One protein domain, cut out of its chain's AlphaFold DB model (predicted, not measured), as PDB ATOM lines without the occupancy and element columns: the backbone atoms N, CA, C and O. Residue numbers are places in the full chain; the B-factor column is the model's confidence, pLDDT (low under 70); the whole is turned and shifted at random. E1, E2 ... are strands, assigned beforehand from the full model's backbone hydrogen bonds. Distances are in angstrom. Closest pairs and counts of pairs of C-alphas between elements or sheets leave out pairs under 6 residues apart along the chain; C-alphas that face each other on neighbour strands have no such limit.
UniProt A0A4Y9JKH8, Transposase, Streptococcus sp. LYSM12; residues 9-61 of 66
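What this domain is: This is residues 9 to 61 of the 66 residues of the protein "Transposase" of Streptococcus sp. LYSM12 (UniProt A0A4Y9JKH8). This domain has little regular structure: a small sheet of three strands, E1, E2 and E3, with the long looped stretch 37 to 61 beside E3, tied to it by short pairings. The 53 printed residues have no named helix, and the strands, class all strand, hold 14 of them. The sheet, order E1, E2, E3, is a meander, each strand the antiparallel neighbour of the one before. The whole is compact, radius of gyration of the C-alphas 10.6 A, yet elongated, 32 by 20 by 16 A.

How they stand to each other: Inner strand E2, residues 17 to 22, forms hairpins with edge strands E1, residues 9 to 11, and E3, residues 32 to 36. N 10 and O 19 are 2.9 A apart, N 34 and O 20 2.9 A, both within hydrogen-bond range. E1 and E3 are apart. Residues 32 to 33 pair antiparallel with 59 to 60, and 35 to 36 with 42 to 43.

Where its parts are: E2 spans 13.0 A, E3 13.6 A and E1 6.5 A. C-alpha 9 is at (52.832, 22.772, -27.055), C-alpha 36 at (46.087, 28.015, -19.494).

The domain as a whole: The farthest C-alphas, Asp 13 and Thr 29, are 31.7 A apart. The printed part has no cut, no link is long, and no printed residue is under 70 in pLDDT.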
ATOM      1  N   HIS A   9      54.108  22.997 -27.722       94.00
ATOM      2  CA  HIS A   9      52.832  22.772 -27.055       94.00
ATOM      3  C   HIS A   9      53.005  21.774 -25.912       94.00
ATOM      4  O   HIS A   9      53.338  20.615 -26.149       94.00
ATOM      5  N   ILE A  10      52.719  22.209 -24.685       95.44
ATOM      6  CA  ILE A  10      52.700  21.347 -23.501       95.44
ATOM      7  C   ILE A  10      51.244  21.110 -23.115       95.44
ATOM      8  O   ILE A  10      50.450  22.054 -22.992       95.44
ATOM      9  N   LYS A  11      50.896  19.837 -22.948       97.06
ATOM     10  CA  LYS A  11      49.548  19.369 -22.633       97.06
ATOM     11  C   LYS A  11      49.541  18.592 -21.322       97.06
ATOM     12  O   LYS A  11      50.567  18.036 -20.942       97.06
ATOM     13  N   ASP A  12      48.393  18.564 -20.653       96.00
ATOM     14  CA  ASP A  12      48.169  17.653 -19.528       96.00
ATOM     15  C   ASP A  12      47.948  16.200 -19.991       96.00
ATOM     16  O   ASP A  12      47.941  15.897 -21.189       96.00
ATOM     17  N   ASP A  13      47.772  15.300 -19.027       97.12
ATOM     18  CA  ASP A  13      47.489  13.872 -19.214       97.12
ATOM     19  C   ASP A  13      46.196  13.601 -20.003       97.12
ATOM     20  O   ASP A  13      46.069  12.576 -20.671       97.12
ATOM     21  N   LEU A  14      45.262  14.553 -19.988       96.19
ATOM     22  CA  LEU A  14      44.022  14.536 -20.763       96.19
ATOM     23  C   LEU A  14      44.170  15.194 -22.148       96.19
ATOM     24  O   LEU A  14      43.183  15.340 -22.875       96.19
ATOM     25  N   GLY A  15      45.379  15.615 -22.529       95.12
ATOM     26  CA  GLY A  15      45.684  16.217 -23.826       95.12
ATOM     27  C   GLY A  15      45.261  17.684 -23.978       95.12
ATOM     28  O   GLY A  15      45.257  18.210 -25.097       95.12
ATOM     29  N   ARG A  16      44.900  18.370 -22.887       95.50
ATOM     30  CA  ARG A  16      44.488  19.782 -22.887       95.50
ATOM     31  C   ARG A  16      45.707  20.689 -22.822       95.50
ATOM     32  O   ARG A  16      46.652  20.415 -22.093       95.50
ATOM     33  N   MET A  17      45.663  21.796 -23.558       95.88
ATOM     34  CA  MET A  17      46.749  22.776 -23.586       95.88
ATOM     35  C   MET A  17      46.982  23.404 -22.206       95.88
ATOM     36  O   MET A  17      46.030  23.800 -21.534       95.88
ATOM     37  N   ARG A  18      48.255  23.509 -21.814       97.25
ATOM     38  CA  ARG A  18      48.703  24.160 -20.572       97.25
ATOM     39  C   ARG A  18      49.680  25.286 -20.856       97.25
ATOM     40  O   ARG A  18      49.532  26.358 -20.286       97.25
ATOM     41  N   ILE A  19      50.621  25.047 -21.768       95.81
ATOM     42  CA  ILE A  19      51.610  26.040 -22.187       95.81
ATOM     43  C   ILE A  19      51.740  26.008 -23.706       95.81
ATOM     44  O   ILE A  19      51.767  24.932 -24.317       95.81
ATOM     45  N   ARG A  20      51.824  27.189 -24.316       95.12
ATOM     46  CA  ARG A  20      52.216  27.363 -25.718       95.12
ATOM     47  C   ARG A  20      53.400  28.303 -25.784       95.12
ATOM     48  O   ARG A  20      53.322  29.366 -25.189       95.12
ATOM     49  N   LEU A  21      54.441  27.925 -26.514       92.75
ATOM     50  CA  LEU A  21      55.475  28.845 -26.976       92.75
ATOM     51  C   LEU A  21      55.217  29.094 -28.448       92.75
ATOM     52  O   LEU A  21      55.198  28.144 -29.234       92.75
ATOM     53  N   ASN A  22      54.993  30.354 -28.793       90.75
ATOM     54  CA  ASN A  22      54.704  30.767 -30.150       90.75
ATOM     55  C   ASN A  22      55.763  31.776 -30.624       90.75
ATOM     56  O   ASN A  22      56.261  32.581 -29.829       90.75
ATOM     57  N   PRO A  23      56.063  31.798 -31.931       90.62
ATOM     58  CA  PRO A  23      56.744  32.931 -32.541       90.62
ATOM     59  C   PRO A  23      55.871  34.204 -32.461       90.62
ATOM     60  O   PRO A  23      54.690  34.117 -32.113       90.62
ATOM     61  N   PRO A  24      56.418  35.379 -32.827       90.94
ATOM     62  CA  PRO A  24      55.628  36.593 -33.024       90.94
ATOM     63  C   PRO A  24      54.374  36.358 -33.874       90.94
ATOM     64  O   PRO A  24      54.402  35.584 -34.838       90.94
ATOM     65  N   ASP A  25      53.294  37.063 -33.553       89.69
ATOM     66  CA  ASP A  25      52.012  36.977 -34.248       89.69
ATOM     67  C   ASP A  25      51.400  38.365 -34.518       89.69
ATOM     68  O   ASP A  25      52.096  39.377 -34.574       89.69
ATOM     69  N   ARG A  26      50.087  38.428 -34.781       91.75
ATOM     70  CA  ARG A  26      49.395  39.702 -35.052       91.75
ATOM     71  C   ARG A  26      49.183  40.554 -33.797       91.75
ATOM     72  O   ARG A  26      48.919  41.743 -33.942       91.75
ATOM     73  N   THR A  27      49.251  39.954 -32.612       91.25
ATOM     74  CA  THR A  27      49.053  40.622 -31.321       91.25
ATOM     75  C   THR A  27      50.381  41.139 -30.781       91.25
ATOM     76  O   THR A  27      50.437  42.234 -30.228       91.25
ATOM     77  N   THR A  28      51.465  40.375 -30.965       90.94
ATOM     78  CA  THR A  28      52.794  40.701 -30.430       90.94
ATOM     79  C   THR A  28      53.906  40.498 -31.455       90.94
ATOM     80  O   THR A  28      53.927  39.528 -32.208       90.94
ATOM     81  N   THR A  29      54.887  41.403 -31.462       92.44
ATOM     82  CA  THR A  29      56.045  41.362 -32.376       92.44
ATOM     83  C   THR A  29      57.226  40.547 -31.838       92.44
ATOM     84  O   THR A  29      58.272  40.480 -32.481       92.44
ATOM     85  N   TYR A  30      57.066  39.908 -30.679       90.88
ATOM     86  CA  TYR A  30      58.085  39.116 -29.994       90.88
ATOM     87  C   TYR A  30      57.595  37.674 -29.757       90.88
ATOM     88  O   TYR A  30      56.383  37.442 -29.718       90.88
ATOM     89  N   PRO A  31      58.502  36.685 -29.623       91.81
ATOM     90  CA  PRO A  31      58.110  35.338 -29.228       91.81
ATOM     91  C   PRO A  31      57.481  35.369 -27.838       91.81
ATOM     92  O   PRO A  31      57.981  36.044 -26.938       91.81
ATOM     93  N   HIS A  32      56.380  34.655 -27.661       93.56
ATOM     94  CA  HIS A  32      55.572  34.751 -26.453       93.56
ATOM     95  C   HIS A  32      55.115  33.381 -25.969       93.56
ATOM     96  O   HIS A  32      55.084  32.394 -26.712       93.56
ATOM     97  N   MET A  33      54.743  33.347 -24.697       95.12
ATOM     98  CA  MET A  33      54.174  32.204 -24.019       95.12
ATOM     99  C   MET A  33      52.712  32.480 -23.659       95.12
ATOM    100  O   MET A  33      52.372  33.584 -23.239       95.12
ATOM    101  N   HIS A  34      51.860  31.465 -23.794       96.69
ATOM    102  CA  HIS A  34      50.503  31.453 -23.240       96.69
ATOM    103  C   HIS A  34      50.409  30.399 -22.137       96.69
ATOM    104  O   HIS A  34      50.822  29.257 -22.364       96.69
ATOM    105  N   PHE A  35      49.794  30.742 -21.004       97.50
ATOM    106  CA  PHE A  35      49.425  29.792 -19.951       97.50
ATOM    107  C   PHE A  35      47.918  29.585 -19.901       97.50
ATOM    108  O   PHE A  35      47.147  30.524 -20.087       97.50
ATOM    109  N   TYR A  36      47.499  28.354 -19.611       98.12
ATOM    110  CA  TYR A  36      46.087  28.015 -19.494       98.12
ATOM    111  C   TYR A  36      45.765  27.310 -18.180       98.12
ATOM    112  O   TYR A  36      46.418  26.327 -17.816       98.12
ATOM    113  N   ASP A  37      44.694  27.753 -17.520       96.94
ATOM    114  CA  ASP A  37      44.154  27.076 -16.340       96.94
ATOM    115  C   ASP A  37      43.525  25.719 -16.690       96.94
ATOM    116  O   ASP A  37      43.336  25.360 -17.858       96.94
ATOM    117  N   LYS A  38      43.102  24.958 -15.674       96.06
ATOM    118  CA  LYS A  38      42.484  23.636 -15.870       96.06
ATOM    119  C   LYS A  38      41.264  23.634 -16.809       96.06
ATOM    120  O   LYS A  38      41.020  22.616 -17.463       96.06
ATOM    121  N   ASN A  39      40.557  24.760 -16.906       95.94
ATOM    122  CA  ASN A  39      39.354  24.971 -17.709       95.94
ATOM    123  C   ASN A  39      39.652  25.506 -19.125       95.94
ATOM    124  O   ASN A  39      38.723  25.618 -19.925       95.94
ATOM    125  N   LYS A  40      40.931  25.723 -19.467       95.38
ATOM    126  CA  LYS A  40      41.435  26.276 -20.739       95.38
ATOM    127  C   LYS A  40      41.243  27.792 -20.881       95.38
ATOM    128  O   LYS A  40      41.238  28.292 -22.004       95.38
ATOM    129  N   ASN A  41      41.107  28.513 -19.772       97.75
ATOM    130  CA  ASN A  41      41.129  29.973 -19.775       97.75
ATOM    131  C   ASN A  41      42.565  30.473 -19.951       97.75
ATOM    132  O   ASN A  41      43.470  29.898 -19.346       97.75
ATOM    133  N   LEU A  42      42.767  31.514 -20.766       98.00
ATOM    134  CA  LEU A  42      44.065  32.176 -20.906       98.00
ATOM    135  C   LEU A  42      44.369  32.969 -19.634       98.00
ATOM    136  O   LEU A  42      43.478  33.638 -19.106       98.00
ATOM    137  N   LEU A  43      45.609  32.882 -19.164       98.38
ATOM    138  CA  LEU A  43      46.075  33.579 -17.972       98.38
ATOM    139  C   LEU A  43      47.109  34.652 -18.320       98.38
ATOM    140  O   LEU A  43      47.924  34.450 -19.224       98.38
ATOM    141  N   ASP A  44      47.079  35.764 -17.586       97.50
ATOM    142  CA  ASP A  44      48.181  36.729 -17.534       97.50
ATOM    143  C   ASP A  44      49.321  36.239 -16.613       97.50
ATOM    144  O   ASP A  44      49.294  35.120 -16.089       97.50
ATOM    145  N   LEU A  45      50.350  37.073 -16.430       95.81
ATOM    146  CA  LEU A  45      51.526  36.741 -15.617       95.81
ATOM    147  C   LEU A  45      51.202  36.541 -14.125       95.81
ATOM    148  O   LEU A  45      51.898  35.781 -13.452       95.81
ATOM    149  N   ASP A  46      50.148  37.187 -13.629       97.00
ATOM    150  CA  ASP A  46      49.706  37.096 -12.235       97.00
ATOM    151  C   ASP A  46      48.724  35.928 -12.014       97.00
ATOM    152  O   ASP A  46      48.342  35.624 -10.882       97.00
ATOM    153  N   GLY A  47      48.328  35.237 -13.087       96.62
ATOM    154  CA  GLY A  47      47.395  34.117 -13.050       96.62
ATOM    155  C   GLY A  47      45.921  34.525 -13.108       96.62
ATOM    156  O   GLY A  47      45.057  33.686 -12.842       96.62
ATOM    157  N   ASN A  48      45.608  35.775 -13.463       98.31
ATOM    158  CA  ASN A  48      44.230  36.201 -13.693       98.31
ATOM    159  C   ASN A  48      43.746  35.731 -15.063       98.31
ATOM    160  O   ASN A  48      44.502  35.680 -16.031       98.31
ATOM    161  N   ILE A  49      42.451  35.425 -15.157       98.50
ATOM    162  CA  ILE A  49      41.822  35.073 -16.429       98.50
ATOM    163  C   ILE A  49      41.696  36.326 -17.296       98.50
ATOM    164  O   ILE A  49      41.098  37.317 -16.875       98.50
ATOM    165  N   VAL A  50      42.183  36.236 -18.529       98.12
ATOM    166  CA  VAL A  50      42.081  37.290 -19.544       98.12
ATOM    167  C   VAL A  50      41.411  36.769 -20.816       98.12
ATOM    168  O   VAL A  50      41.297  35.560 -21.039       98.12
ATOM    169  N   ASP A  51      40.942  37.686 -21.664       96.62
ATOM    170  CA  ASP A  51      40.408  37.321 -22.978       96.62
ATOM    171  C   ASP A  51      41.497  36.669 -23.843       96.62
ATOM    172  O   ASP A  51      42.674  37.009 -23.759       96.62
ATOM    173  N   PHE A  52      41.122  35.749 -24.731       88.88
ATOM    174  CA  PHE A  52      42.096  35.036 -25.559       88.88
ATOM    175  C   PHE A  52      42.864  35.938 -26.544       88.88
ATOM    176  O   PHE A  52      43.920  35.537 -27.035       88.88
ATOM    177  N   LYS A  53      42.331  37.125 -26.868       88.81
ATOM    178  CA  LYS A  53      42.992  38.148 -27.692       88.81
ATOM    179  C   LYS A  53      43.758  39.173 -26.857       88.81
ATOM    180  O   LYS A  53      44.376  40.060 -27.440       88.81
ATOM    181  N   SER A  54      43.695  39.087 -25.528       94.44
ATOM    182  CA  SER A  54      44.323  40.066 -24.646       94.44
ATOM    183  C   SER A  54      45.847  39.996 -24.785       94.44
ATOM    184  O   SER A  54      46.422  38.906 -24.637       94.44
ATOM    185  N   PRO A  55      46.537  41.118 -25.058       95.19
ATOM    186  CA  PRO A  55      47.997  41.144 -25.091       95.19
ATOM    187  C   PRO A  55      48.616  40.771 -23.735       95.19
ATOM    188  O   PRO A  55      49.711  40.227 -23.706       95.19
ATOM    189  N   GLU A  56      47.900  40.961 -22.628       96.69
ATOM    190  CA  GLU A  56      48.314  40.593 -21.267       96.69
ATOM    191  C   GLU A  56      48.559  39.085 -21.113       96.69
ATOM    192  O   GLU A  56      49.403  38.673 -20.322       96.69
ATOM    193  N   GLY A  57      47.868  38.255 -21.901       96.81
ATOM    194  CA  GLY A  57      48.114  36.814 -21.929       96.81
ATOM    195  C   GLY A  57      49.325  36.409 -22.777       96.81
ATOM    196  O   GLY A  57      49.722  35.248 -22.734       96.81
ATOM    197  N   HIS A  58      49.910  37.324 -23.559       95.94
ATOM    198  CA  HIS A  58      51.072  37.073 -24.418       95.94
ATOM    199  C   HIS A  58      52.357  37.431 -23.665       95.94
ATOM    200  O   HIS A  58      52.928  38.506 -23.834       95.94
ATOM    201  N   ILE A  59      52.827  36.521 -22.817       95.19
ATOM    202  CA  ILE A  59      53.970  36.784 -21.938       95.19
ATOM    203  C   ILE A  59      55.268  36.683 -22.747       95.19
ATOM    204  O   ILE A  59      55.493  35.645 -23.374       95.19
ATOM    205  N   PRO A  60      56.142  37.709 -22.757       93.75
ATOM    206  CA  PRO A  60      57.398  37.658 -23.496       93.75
ATOM    207  C   PRO A  60      58.237  36.427 -23.146       93.75
ATOM    208  O   PRO A  60      58.462  36.118 -21.977       93.75
ATOM    209  N   TRP A  61      58.734  35.740 -24.173       88.38
ATOM    210  CA  TRP A  61      59.599  34.578 -24.034       88.38
ATOM    211  C   TRP A  61      60.843  34.748 -24.901       88.38
ATOM    212  O   TRP A  61      60.768  34.882 -26.118       88.38
TER     213      TRP A  61